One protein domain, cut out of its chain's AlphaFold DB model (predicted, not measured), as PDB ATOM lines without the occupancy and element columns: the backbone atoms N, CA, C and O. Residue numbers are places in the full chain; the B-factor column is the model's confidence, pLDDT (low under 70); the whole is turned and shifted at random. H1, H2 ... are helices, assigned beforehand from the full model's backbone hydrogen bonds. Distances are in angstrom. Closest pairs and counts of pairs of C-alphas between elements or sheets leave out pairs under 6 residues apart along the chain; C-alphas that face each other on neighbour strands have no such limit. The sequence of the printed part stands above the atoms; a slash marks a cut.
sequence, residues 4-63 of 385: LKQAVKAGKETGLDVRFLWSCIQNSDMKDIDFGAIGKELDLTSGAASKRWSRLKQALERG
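Overview. This is residues 4 to 63 of the 385 residues of an uncharacterized protein of Macrophomina phaseolina (strain MS6) (UniProt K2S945). Three helices, H2, H3 and H4, make a loose, open frame, and a short helix, H1, lies off at one end, where it touches no other helix. H3 packs on the first residues of the longest helix, H4, and makes a corner with it, H2 comes near the other end of H4, and the bow of residues 26 to 32 sticks out between H2 and H3. The printed part has 60 residues with four named helices, H1, H2, H3 and H4 in that order along the chain, and no named strand; the class is all helix. It is only just loose, close to compact, with a radius of gyration of the C-alphas of 13.0 A, and the C-alphas span 33 by 25 by 21 A.

Along the chain. H1 is residues 4 to 9, beginning at C-alpha 4 at (-0.001, -17.332, -13.113), and is 8.6 A from first to last C-alpha. H2 is residues 16 to 27, 16.8 A long, with C-alpha 16 at (-8.417, -12.471, -17.916). H3 is residues 35 to 41 and measures 10.0 A. H4 is residues 46 to 61, 22.5 A from first to last C-alpha, and ends at C-alpha 61 at (-20.776, -8.057, -24.590).

Arrangement. H1 is apart from H2, H3 and H4. H2 is close to H4 but not clearly touching it, with one pair of C-alphas within 8 A, those of Arg 19 and Leu 60 at 7.5 A. The lines of H2 and H4 are about perpendicular, at 81 degrees. H2 and H3 are apart. H3 and H4 touch, and H4 does so with residues 46 to 50 alone; their closest C-alphas, those of Gly 36 and Ser 46, are 5.0 A apart. The lines of H3 and H4 are about perpendicular, at 75 degrees. In H1, H2, H3 and H4 every O i to N i+4 pair is within hydrogen-bond range.

Size, cuts and confidence. The two C-alphas farthest apart are those of Gln 6 and Lys 31, at 35.0 A, while the first and last printed C-alphas, those of Leu 4 and Gly 63, are 22.8 A apart. The printed part has no cut. The links from H1 to H2 and from H2 to H3 are short, the link from H3 to H4 is tight, and no link is long. Residues 26 to 32, of which 26 and 27 belong to H2, stand free. The mean pLDDT of the printed part is 77.8, and the model's confidence is low, under 70, at residues 4 to 17, 19 to 20 and 23; the mean for H1 is 55.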
ATOM      1  N   LEU A   4       0.635 -18.648 -13.175       40.22
ATOM      2  CA  LEU A   4      -0.001 -17.332 -13.113       40.22
ATOM      3  C   LEU A   4       1.029 -16.191 -12.990       40.22
ATOM      4  O   LEU A   4       0.961 -15.203 -13.711       40.22
ATOM      5  N   LYS A   5       2.071 -16.354 -12.159       55.25
ATOM      6  CA  LYS A   5       3.128 -15.337 -12.002       55.25
ATOM      7  C   LYS A   5       3.979 -15.178 -13.266       55.25
ATOM      8  O   LYS A   5       4.400 -14.069 -13.579       55.25
ATOM      9  N   GLN A   6       4.225 -16.265 -14.002       63.06
ATOM     10  CA  GLN A   6       4.968 -16.202 -15.267       63.06
ATOM     11  C   GLN A   6       4.166 -15.515 -16.373       63.06
ATOM     12  O   GLN A   6       4.736 -14.776 -17.171       63.06
ATOM     13  N   ALA A   7       2.854 -15.724 -16.406       53.56
ATOM     14  CA  ALA A   7       2.005 -15.148 -17.432       53.56
ATOM     15  C   ALA A   7       1.684 -13.662 -17.180       53.56
ATOM     16  O   ALA A   7       1.702 -12.868 -18.126       53.56
ATOM     17  N   VAL A   8       1.548 -13.256 -15.909       51.94
ATOM     18  CA  VAL A   8       1.515 -11.841 -15.498       51.94
ATOM     19  C   VAL A   8       2.835 -11.143 -15.850       51.94
ATOM     20  O   VAL A   8       2.813 -10.087 -16.482       51.94
ATOM     21  N   LYS A   9       3.994 -11.762 -15.560       65.44
ATOM     22  CA  LYS A   9       5.317 -11.218 -15.938       65.44
ATOM     23  C   LYS A   9       5.504 -11.125 -17.464       65.44
ATOM     24  O   LYS A   9       6.241 -10.266 -17.935       65.44
ATOM     25  N   ALA A  10       4.808 -11.956 -18.246       69.25
ATOM     26  CA  ALA A  10       4.844 -11.938 -19.710       69.25
ATOM     27  C   ALA A  10       3.864 -10.939 -20.366       69.25
ATOM     28  O   ALA A  10       3.821 -10.863 -21.596       69.25
ATOM     29  N   GLY A  11       3.059 -10.199 -19.590       53.84
ATOM     30  CA  GLY A  11       2.165  -9.148 -20.097       53.84
ATOM     31  C   GLY A  11       1.043  -9.631 -21.029       53.84
ATOM     32  O   GLY A  11       0.445  -8.825 -21.737       53.84
ATOM     33  N   LYS A  12       0.759 -10.941 -21.066       58.88
ATOM     34  CA  LYS A  12      -0.220 -11.550 -21.989       58.88
ATOM     35  C   LYS A  12      -1.608 -11.772 -21.386       58.88
ATOM     36  O   LYS A  12      -2.521 -12.121 -22.127       58.88
ATOM     37  N   GLU A  13      -1.794 -11.536 -20.089       54.06
ATOM     38  CA  GLU A  13      -3.047 -11.871 -19.387       54.06
ATOM     39  C   GLU A  13      -3.991 -10.692 -19.151       54.06
ATOM     40  O   GLU A  13      -5.012 -10.847 -18.484       54.06
ATOM     41  N   THR A  14      -3.749  -9.535 -19.773       57.78
ATOM     42  CA  THR A  14      -4.587  -8.338 -19.576       57.78
ATOM     43  C   THR A  14      -6.070  -8.543 -19.921       57.78
ATOM     44  O   THR A  14      -6.880  -7.675 -19.631       57.78
ATOM     45  N   GLY A  15      -6.455  -9.652 -20.567       58.69
ATOM     46  CA  GLY A  15      -7.855  -9.993 -20.837       58.69
ATOM     47  C   GLY A  15      -8.564 -10.787 -19.730       58.69
ATOM     48  O   GLY A  15      -9.783 -10.670 -19.601       58.69
ATOM     49  N   LEU A  16      -7.838 -11.584 -18.938       60.66
ATOM     50  CA  LEU A  16      -8.417 -12.471 -17.916       60.66
ATOM     51  C   LEU A  16      -8.763 -11.703 -16.636       60.66
ATOM     52  O   LEU A  16      -9.903 -11.789 -16.179       60.66
ATOM     53  N   ASP A  17      -7.845 -10.863 -16.150       68.75
ATOM     54  CA  ASP A  17      -8.083  -9.995 -14.984       68.75
ATOM     55  C   ASP A  17      -9.265  -9.048 -15.213       68.75
ATOM     56  O   ASP A  17     -10.082  -8.803 -14.331       68.75
ATOM     57  N   VAL A  18      -9.409  -8.566 -16.445       73.00
ATOM     58  CA  VAL A  18     -10.455  -7.617 -16.825       73.00
ATOM     59  C   VAL A  18     -11.845  -8.271 -16.874       73.00
ATOM     60  O   VAL A  18     -12.839  -7.634 -16.524       73.00
ATOM     61  N   ARG A  19     -11.933  -9.546 -17.279       69.31
ATOM     62  CA  ARG A  19     -13.182 -10.327 -17.236       69.31
ATOM     63  C   ARG A  19     -13.597 -10.654 -15.808       69.31
ATOM     64  O   ARG A  19     -14.771 -10.518 -15.478       69.31
ATOM     65  N   PHE A  20     -12.636 -11.059 -14.979       69.94
ATOM     66  CA  PHE A  20     -12.875 -11.343 -13.569       69.94
ATOM     67  C   PHE A  20     -13.367 -10.093 -12.833       69.94
ATOM     68  O   PHE A  20     -14.427 -10.131 -12.216       69.94
ATOM     69  N   LEU A  21     -12.680  -8.958 -13.008       78.75
ATOM     70  CA  LEU A  21     -13.060  -7.687 -12.391       78.75
ATOM     71  C   LEU A  21     -14.461  -7.229 -12.822       78.75
ATOM     72  O   LEU A  21     -15.246  -6.774 -11.996       78.75
ATOM     73  N   TRP A  22     -14.812  -7.395 -14.101       78.19
ATOM     74  CA  TRP A  22     -16.165  -7.105 -14.578       78.19
ATOM     75  C   TRP A  22     -17.225  -8.001 -13.930       78.19
ATOM     76  O   TRP A  22     -18.288  -7.508 -13.559       78.19
ATOM     77  N   SER A  23     -16.929  -9.291 -13.747       68.31
ATOM     78  CA  SER A  23     -17.837 -10.220 -13.068       68.31
ATOM     79  C   SER A  23     -18.009  -9.870 -11.587       68.31
ATOM     80  O   SER A  23     -19.110  -9.997 -11.063       68.31
ATOM     81  N   CYS A  24     -16.955  -9.386 -10.922       70.94
ATOM     82  CA  CYS A  24     -17.043  -8.868  -9.557       70.94
ATOM     83  C   CYS A  24     -17.933  -7.625  -9.479       70.94
ATOM     84  O   CYS A  24     -18.762  -7.544  -8.583       70.94
ATOM     85  N   ILE A  25     -17.809  -6.697 -10.434       82.88
ATOM     86  CA  ILE A  25     -18.642  -5.485 -10.488       82.88
ATOM     87  C   ILE A  25     -20.111  -5.836 -10.761       82.88
ATOM     88  O   ILE A  25     -20.996  -5.253 -10.150       82.88
ATOM     89  N   GLN A  26     -20.389  -6.800 -11.646       77.25
ATOM     90  CA  GLN A  26     -21.763  -7.241 -11.911       77.25
ATOM     91  C   GLN A  26     -22.428  -7.928 -10.718       77.25
ATOM     92  O   GLN A  26     -23.631  -7.774 -10.536       77.25
ATOM     93  N   ASN A  27     -21.661  -8.708  -9.954       71.00
ATOM     94  CA  ASN A  27     -22.174  -9.457  -8.809       71.00
ATOM     95  C   ASN A  27     -22.122  -8.656  -7.501       71.00
ATOM     96  O   ASN A  27     -22.643  -9.119  -6.492       71.00
ATOM     97  N   SER A  28     -21.473  -7.489  -7.492       78.94
ATOM     98  CA  SER A  28     -21.561  -6.549  -6.381       78.94
ATOM     99  C   SER A  28     -22.828  -5.713  -6.516       78.94
ATOM    100  O   SER A  28     -23.101  -5.197  -7.596       78.94
ATOM    101  N   ASP A  29     -23.541  -5.482  -5.415       84.94
ATOM    102  CA  ASP A  29     -24.744  -4.633  -5.371       84.94
ATOM    103  C   ASP A  29     -24.469  -3.134  -5.632       84.94
ATOM    104  O   ASP A  29     -25.343  -2.280  -5.462       84.94
ATOM    105  N   MET A  30     -23.257  -2.790  -6.077       79.62
ATOM    106  CA  MET A  30     -22.876  -1.454  -6.516       79.62
ATOM    107  C   MET A  30     -23.536  -1.146  -7.864       79.62
ATOM    108  O   MET A  30     -22.937  -1.285  -8.930       79.62
ATOM    109  N   LYS A  31     -24.801  -0.718  -7.806       81.69
ATOM    110  CA  LYS A  31     -25.570  -0.256  -8.974       81.69
ATOM    111  C   LYS A  31     -24.898   0.939  -9.660       81.69
ATOM    112  O   LYS A  31     -24.962   1.048 -10.884       81.69
ATOM    113  N   ASP A  32     -24.188   1.757  -8.883       87.69
ATOM    114  CA  ASP A  32     -23.498   2.951  -9.349       87.69
ATOM    115  C   ASP A  32     -21.988   2.854  -9.113       87.69
ATOM    116  O   ASP A  32     -21.510   2.667  -7.996       87.69
ATOM    117  N   ILE A  33     -21.220   2.989 -10.193       87.31
ATOM    118  CA  ILE A  33     -19.756   2.981 -10.160       87.31
ATOM    119  C   ILE A  33     -19.266   4.423  -9.984       87.31
ATOM    120  O   ILE A  33     -19.495   5.260 -10.863       87.31
ATOM    121  N   ASP A  34     -18.529   4.715  -8.906       91.19
ATOM    122  CA  ASP A  34     -17.902   6.029  -8.715       91.19
ATOM    123  C   ASP A  34     -16.675   6.207  -9.631       91.19
ATOM    124  O   ASP A  34     -15.528   5.884  -9.303       91.19
ATOM    125  N   PHE A  35     -16.910   6.772 -10.818       90.69
ATOM    126  CA  PHE A  35     -15.851   7.119 -11.769       90.69
ATOM    127  C   PHE A  35     -14.911   8.227 -11.264       90.69
ATOM    128  O   PHE A  35     -13.835   8.418 -11.836       90.69
ATOM    129  N   GLY A  36     -15.305   8.982 -10.233       90.81
ATOM    130  CA  GLY A  36     -14.474   9.982  -9.576       90.81
ATOM    131  C   GLY A  36     -13.352   9.336  -8.771       90.81
ATOM    132  O   GLY A  36     -12.191   9.700  -8.970       90.81
ATOM    133  N   ALA A  37     -13.677   8.354  -7.929       87.38
ATOM    134  CA  ALA A  37     -12.697   7.580  -7.166       87.38
ATOM    135  C   ALA A  37     -11.726   6.822  -8.087       87.38
ATOM    136  O   ALA A  37     -10.514   7.009  -7.996       87.38
ATOM    137  N   ILE A  38     -12.256   6.084  -9.072       82.44
ATOM    138  CA  ILE A  38     -11.447   5.334 -10.055       82.44
ATOM    139  C   ILE A  38     -10.543   6.271 -10.866       82.44
ATOM    140  O   ILE A  38      -9.405   5.941 -11.195       82.44
ATOM    141  N   GLY A  39     -11.055   7.454 -11.214       80.94
ATOM    142  CA  GLY A  39     -10.277   8.473 -11.900       80.94
ATOM    143  C   GLY A  39      -9.086   8.958 -11.072       80.94
ATOM    144  O   GLY A  39      -7.990   9.078 -11.610       80.94
ATOM    145  N   LYS A  40      -9.276   9.189  -9.767       88.00
ATOM    146  CA  LYS A  40      -8.203   9.627  -8.860       88.00
ATOM    147  C   LYS A  40      -7.117   8.565  -8.678       88.00
ATOM    148  O   LYS A  40      -5.951   8.925  -8.664       88.00
ATOM    149  N   GLU A  41      -7.480   7.288  -8.575       82.81
ATOM    150  CA  GLU A  41      -6.501   6.199  -8.414       82.81
ATOM    151  C   GLU A  41      -5.679   5.931  -9.678       82.81
ATOM    152  O   GLU A  41      -4.511   5.561  -9.600       82.81
ATOM    153  N   LEU A  42      -6.287   6.107 -10.854       80.62
ATOM    154  CA  LEU A  42      -5.658   5.817 -12.145       80.62
ATOM    155  C   LEU A  42      -5.119   7.067 -12.861       80.62
ATOM    156  O   LEU A  42      -4.807   6.987 -14.053       80.62
ATOM    157  N   ASP A  43      -5.072   8.216 -12.182       88.31
ATOM    158  CA  ASP A  43      -4.690   9.521 -12.743       88.31
ATOM    159  C   ASP A  43      -5.464   9.889 -14.028       88.31
ATOM    160  O   ASP A  43      -4.945  10.459 -14.995       88.31
ATOM    161  N   LEU A  44      -6.753   9.544 -14.067       87.19
ATOM    162  CA  LEU A  44      -7.669   9.776 -15.179       87.19
ATOM    163  C   LEU A  44      -8.789  10.733 -14.767       87.19
ATOM    164  O   LEU A  44      -9.355  10.668 -13.684       87.19
ATOM    165  N   THR A  45      -9.223  11.586 -15.693       95.75
ATOM    166  CA  THR A  45     -10.471  12.339 -15.489       95.75
ATOM    167  C   THR A  45     -11.661  11.373 -15.414       95.75
ATOM    168  O   THR A  45     -11.707  10.426 -16.206       95.75
ATOM    169  N   SER A  46     -12.661  11.650 -14.572       91.38
ATOM    170  CA  SER A  46     -13.883  10.827 -14.445       91.38
ATOM    171  C   SER A  46     -14.531  10.492 -15.806       91.38
ATOM    172  O   SER A  46     -14.818   9.333 -16.114       91.38
ATOM    173  N   GLY A  47     -14.617  11.468 -16.720       89.88
ATOM    174  CA  GLY A  47     -15.139  11.239 -18.075       89.88
ATOM    175  C   GLY A  47     -14.289  10.298 -18.949       89.88
ATOM    176  O   GLY A  47     -14.816   9.636 -19.846       89.88
ATOM    177  N   ALA A  48     -12.977  10.205 -18.711       85.38
ATOM    178  CA  ALA A  48     -12.103   9.250 -19.392       85.38
ATOM    179  C   ALA A  48     -12.269   7.831 -18.827       85.38
ATOM    180  O   ALA A  48     -12.309   6.881 -19.612       85.38
ATOM    181  N   ALA A  49     -12.417   7.698 -17.505       84.75
ATOM    182  CA  ALA A  49     -12.705   6.426 -16.844       84.75
ATOM    183  C   ALA A  49     -14.043   5.842 -17.330       84.75
ATOM    184  O   ALA A  49     -14.070   4.720 -17.836       84.75
ATOM    185  N   SER A  50     -15.114   6.646 -17.336       91.81
ATOM    186  CA  SER A  50     -16.433   6.247 -17.856       91.81
ATOM    187  C   SER A  50     -16.382   5.790 -19.326       91.81
ATOM    188  O   SER A  50     -16.941   4.755 -19.697       91.81
ATOM    189  N   LYS A  51     -15.619   6.486 -20.187       91.69
ATOM    190  CA  LYS A  51     -15.416   6.059 -21.585       91.69
ATOM    191  C   LYS A  51     -14.653   4.741 -21.706       91.69
ATOM    192  O   LYS A  51     -14.997   3.928 -22.564       91.69
ATOM    193  N   ARG A  52     -13.602   4.529 -20.902       87.81
ATOM    194  CA  ARG A  52     -12.856   3.258 -20.879       87.81
ATOM    195  C   ARG A  52     -13.764   2.115 -20.429       87.81
ATOM    196  O   ARG A  52     -13.772   1.081 -21.089       87.81
ATOM    197  N   TRP A  53     -14.584   2.345 -19.405       88.50
ATOM    198  CA  TRP A  53     -15.589   1.398 -18.928       88.50
ATOM    199  C   TRP A  53     -16.620   1.039 -20.005       88.50
ATOM    200  O   TRP A  53     -16.835  -0.135 -20.283       88.50
ATOM    201  N   SER A  54     -17.189   2.033 -20.697       91.94
ATOM    202  CA  SER A  54     -18.139   1.797 -21.792       91.94
ATOM    203  C   SER A  54     -17.531   0.961 -22.926       91.94
ATOM    204  O   SER A  54     -18.151   0.004 -23.390       91.94
ATOM    205  N   ARG A  55     -16.290   1.263 -23.337       87.81
ATOM    206  CA  ARG A  55     -15.566   0.469 -24.348       87.81
ATOM    207  C   ARG A  55     -15.317  -0.959 -23.881       87.81
ATOM    208  O   ARG A  55     -15.439  -1.889 -24.674       87.81
ATOM    209  N   LEU A  56     -14.960  -1.122 -22.612       85.31
ATOM    210  CA  LEU A  56     -14.716  -2.427 -22.028       85.31
ATOM    211  C   LEU A  56     -15.996  -3.271 -21.995       85.31
ATOM    212  O   LEU A  56     -15.988  -4.409 -22.458       85.31
ATOM    213  N   LYS A  57     -17.101  -2.688 -21.522       88.81
ATOM    214  CA  LYS A  57     -18.420  -3.325 -21.496       88.81
ATOM    215  C   LYS A  57     -18.831  -3.805 -22.890       88.81
ATOM    216  O   LYS A  57     -19.160  -4.972 -23.055       88.81
ATOM    217  N   GLN A  58     -18.682  -2.960 -23.913       88.19
ATOM    218  CA  GLN A  58     -18.955  -3.343 -25.304       88.19
ATOM    219  C   GLN A  58     -18.060  -4.487 -25.801       88.19
ATOM    220  O   GLN A  58     -18.525  -5.376 -26.513       88.19
ATOM    221  N   ALA A  59     -16.770  -4.482 -25.454       82.94
ATOM    222  CA  ALA A  59     -15.849  -5.546 -25.853       82.94
ATOM    223  C   ALA A  59     -16.202  -6.896 -25.202       82.94
ATOM    224  O   ALA A  59     -16.033  -7.945 -25.829       82.94
ATOM    225  N   LEU A  60     -16.699  -6.862 -23.962       82.50
ATOM    226  CA  LEU A  60     -17.167  -8.031 -23.219       82.50
ATOM    227  C   LEU A  60     -18.487  -8.567 -23.779       82.50
ATOM    228  O   LEU A  60     -18.559  -9.753 -24.087       82.50
ATOM    229  N   GLU A  61     -19.475  -7.698 -24.001       85.69
ATOM    230  CA  GLU A  61     -20.776  -8.057 -24.590       85.69
ATOM    231  C   GLU A  61     -20.629  -8.632 -26.003       85.69
ATOM    232  O   GLU A  61     -21.341  -9.554 -26.390       85.69
ATOM    233  N   ARG A  62     -19.647  -8.147 -26.769       87.31
ATOM    234  CA  ARG A  62     -19.335  -8.672 -28.103       87.31
ATOM    235  C   ARG A  62     -18.596 -10.020 -28.070       87.31
ATOM    236  O   ARG A  62     -18.291 -10.564 -29.127       87.31
ATOM    237  N   GLY A  63     -18.246 -10.541 -26.891       78.06
ATOM    238  CA  GLY A  63     -17.462 -11.771 -26.733       78.06
ATOM    239  C   GLY A  63     -15.996 -11.646 -27.177       78.06
ATOM    240  O   GLY A  63     -15.274 -12.640 -27.226       78.06
TER     241      GLY A  63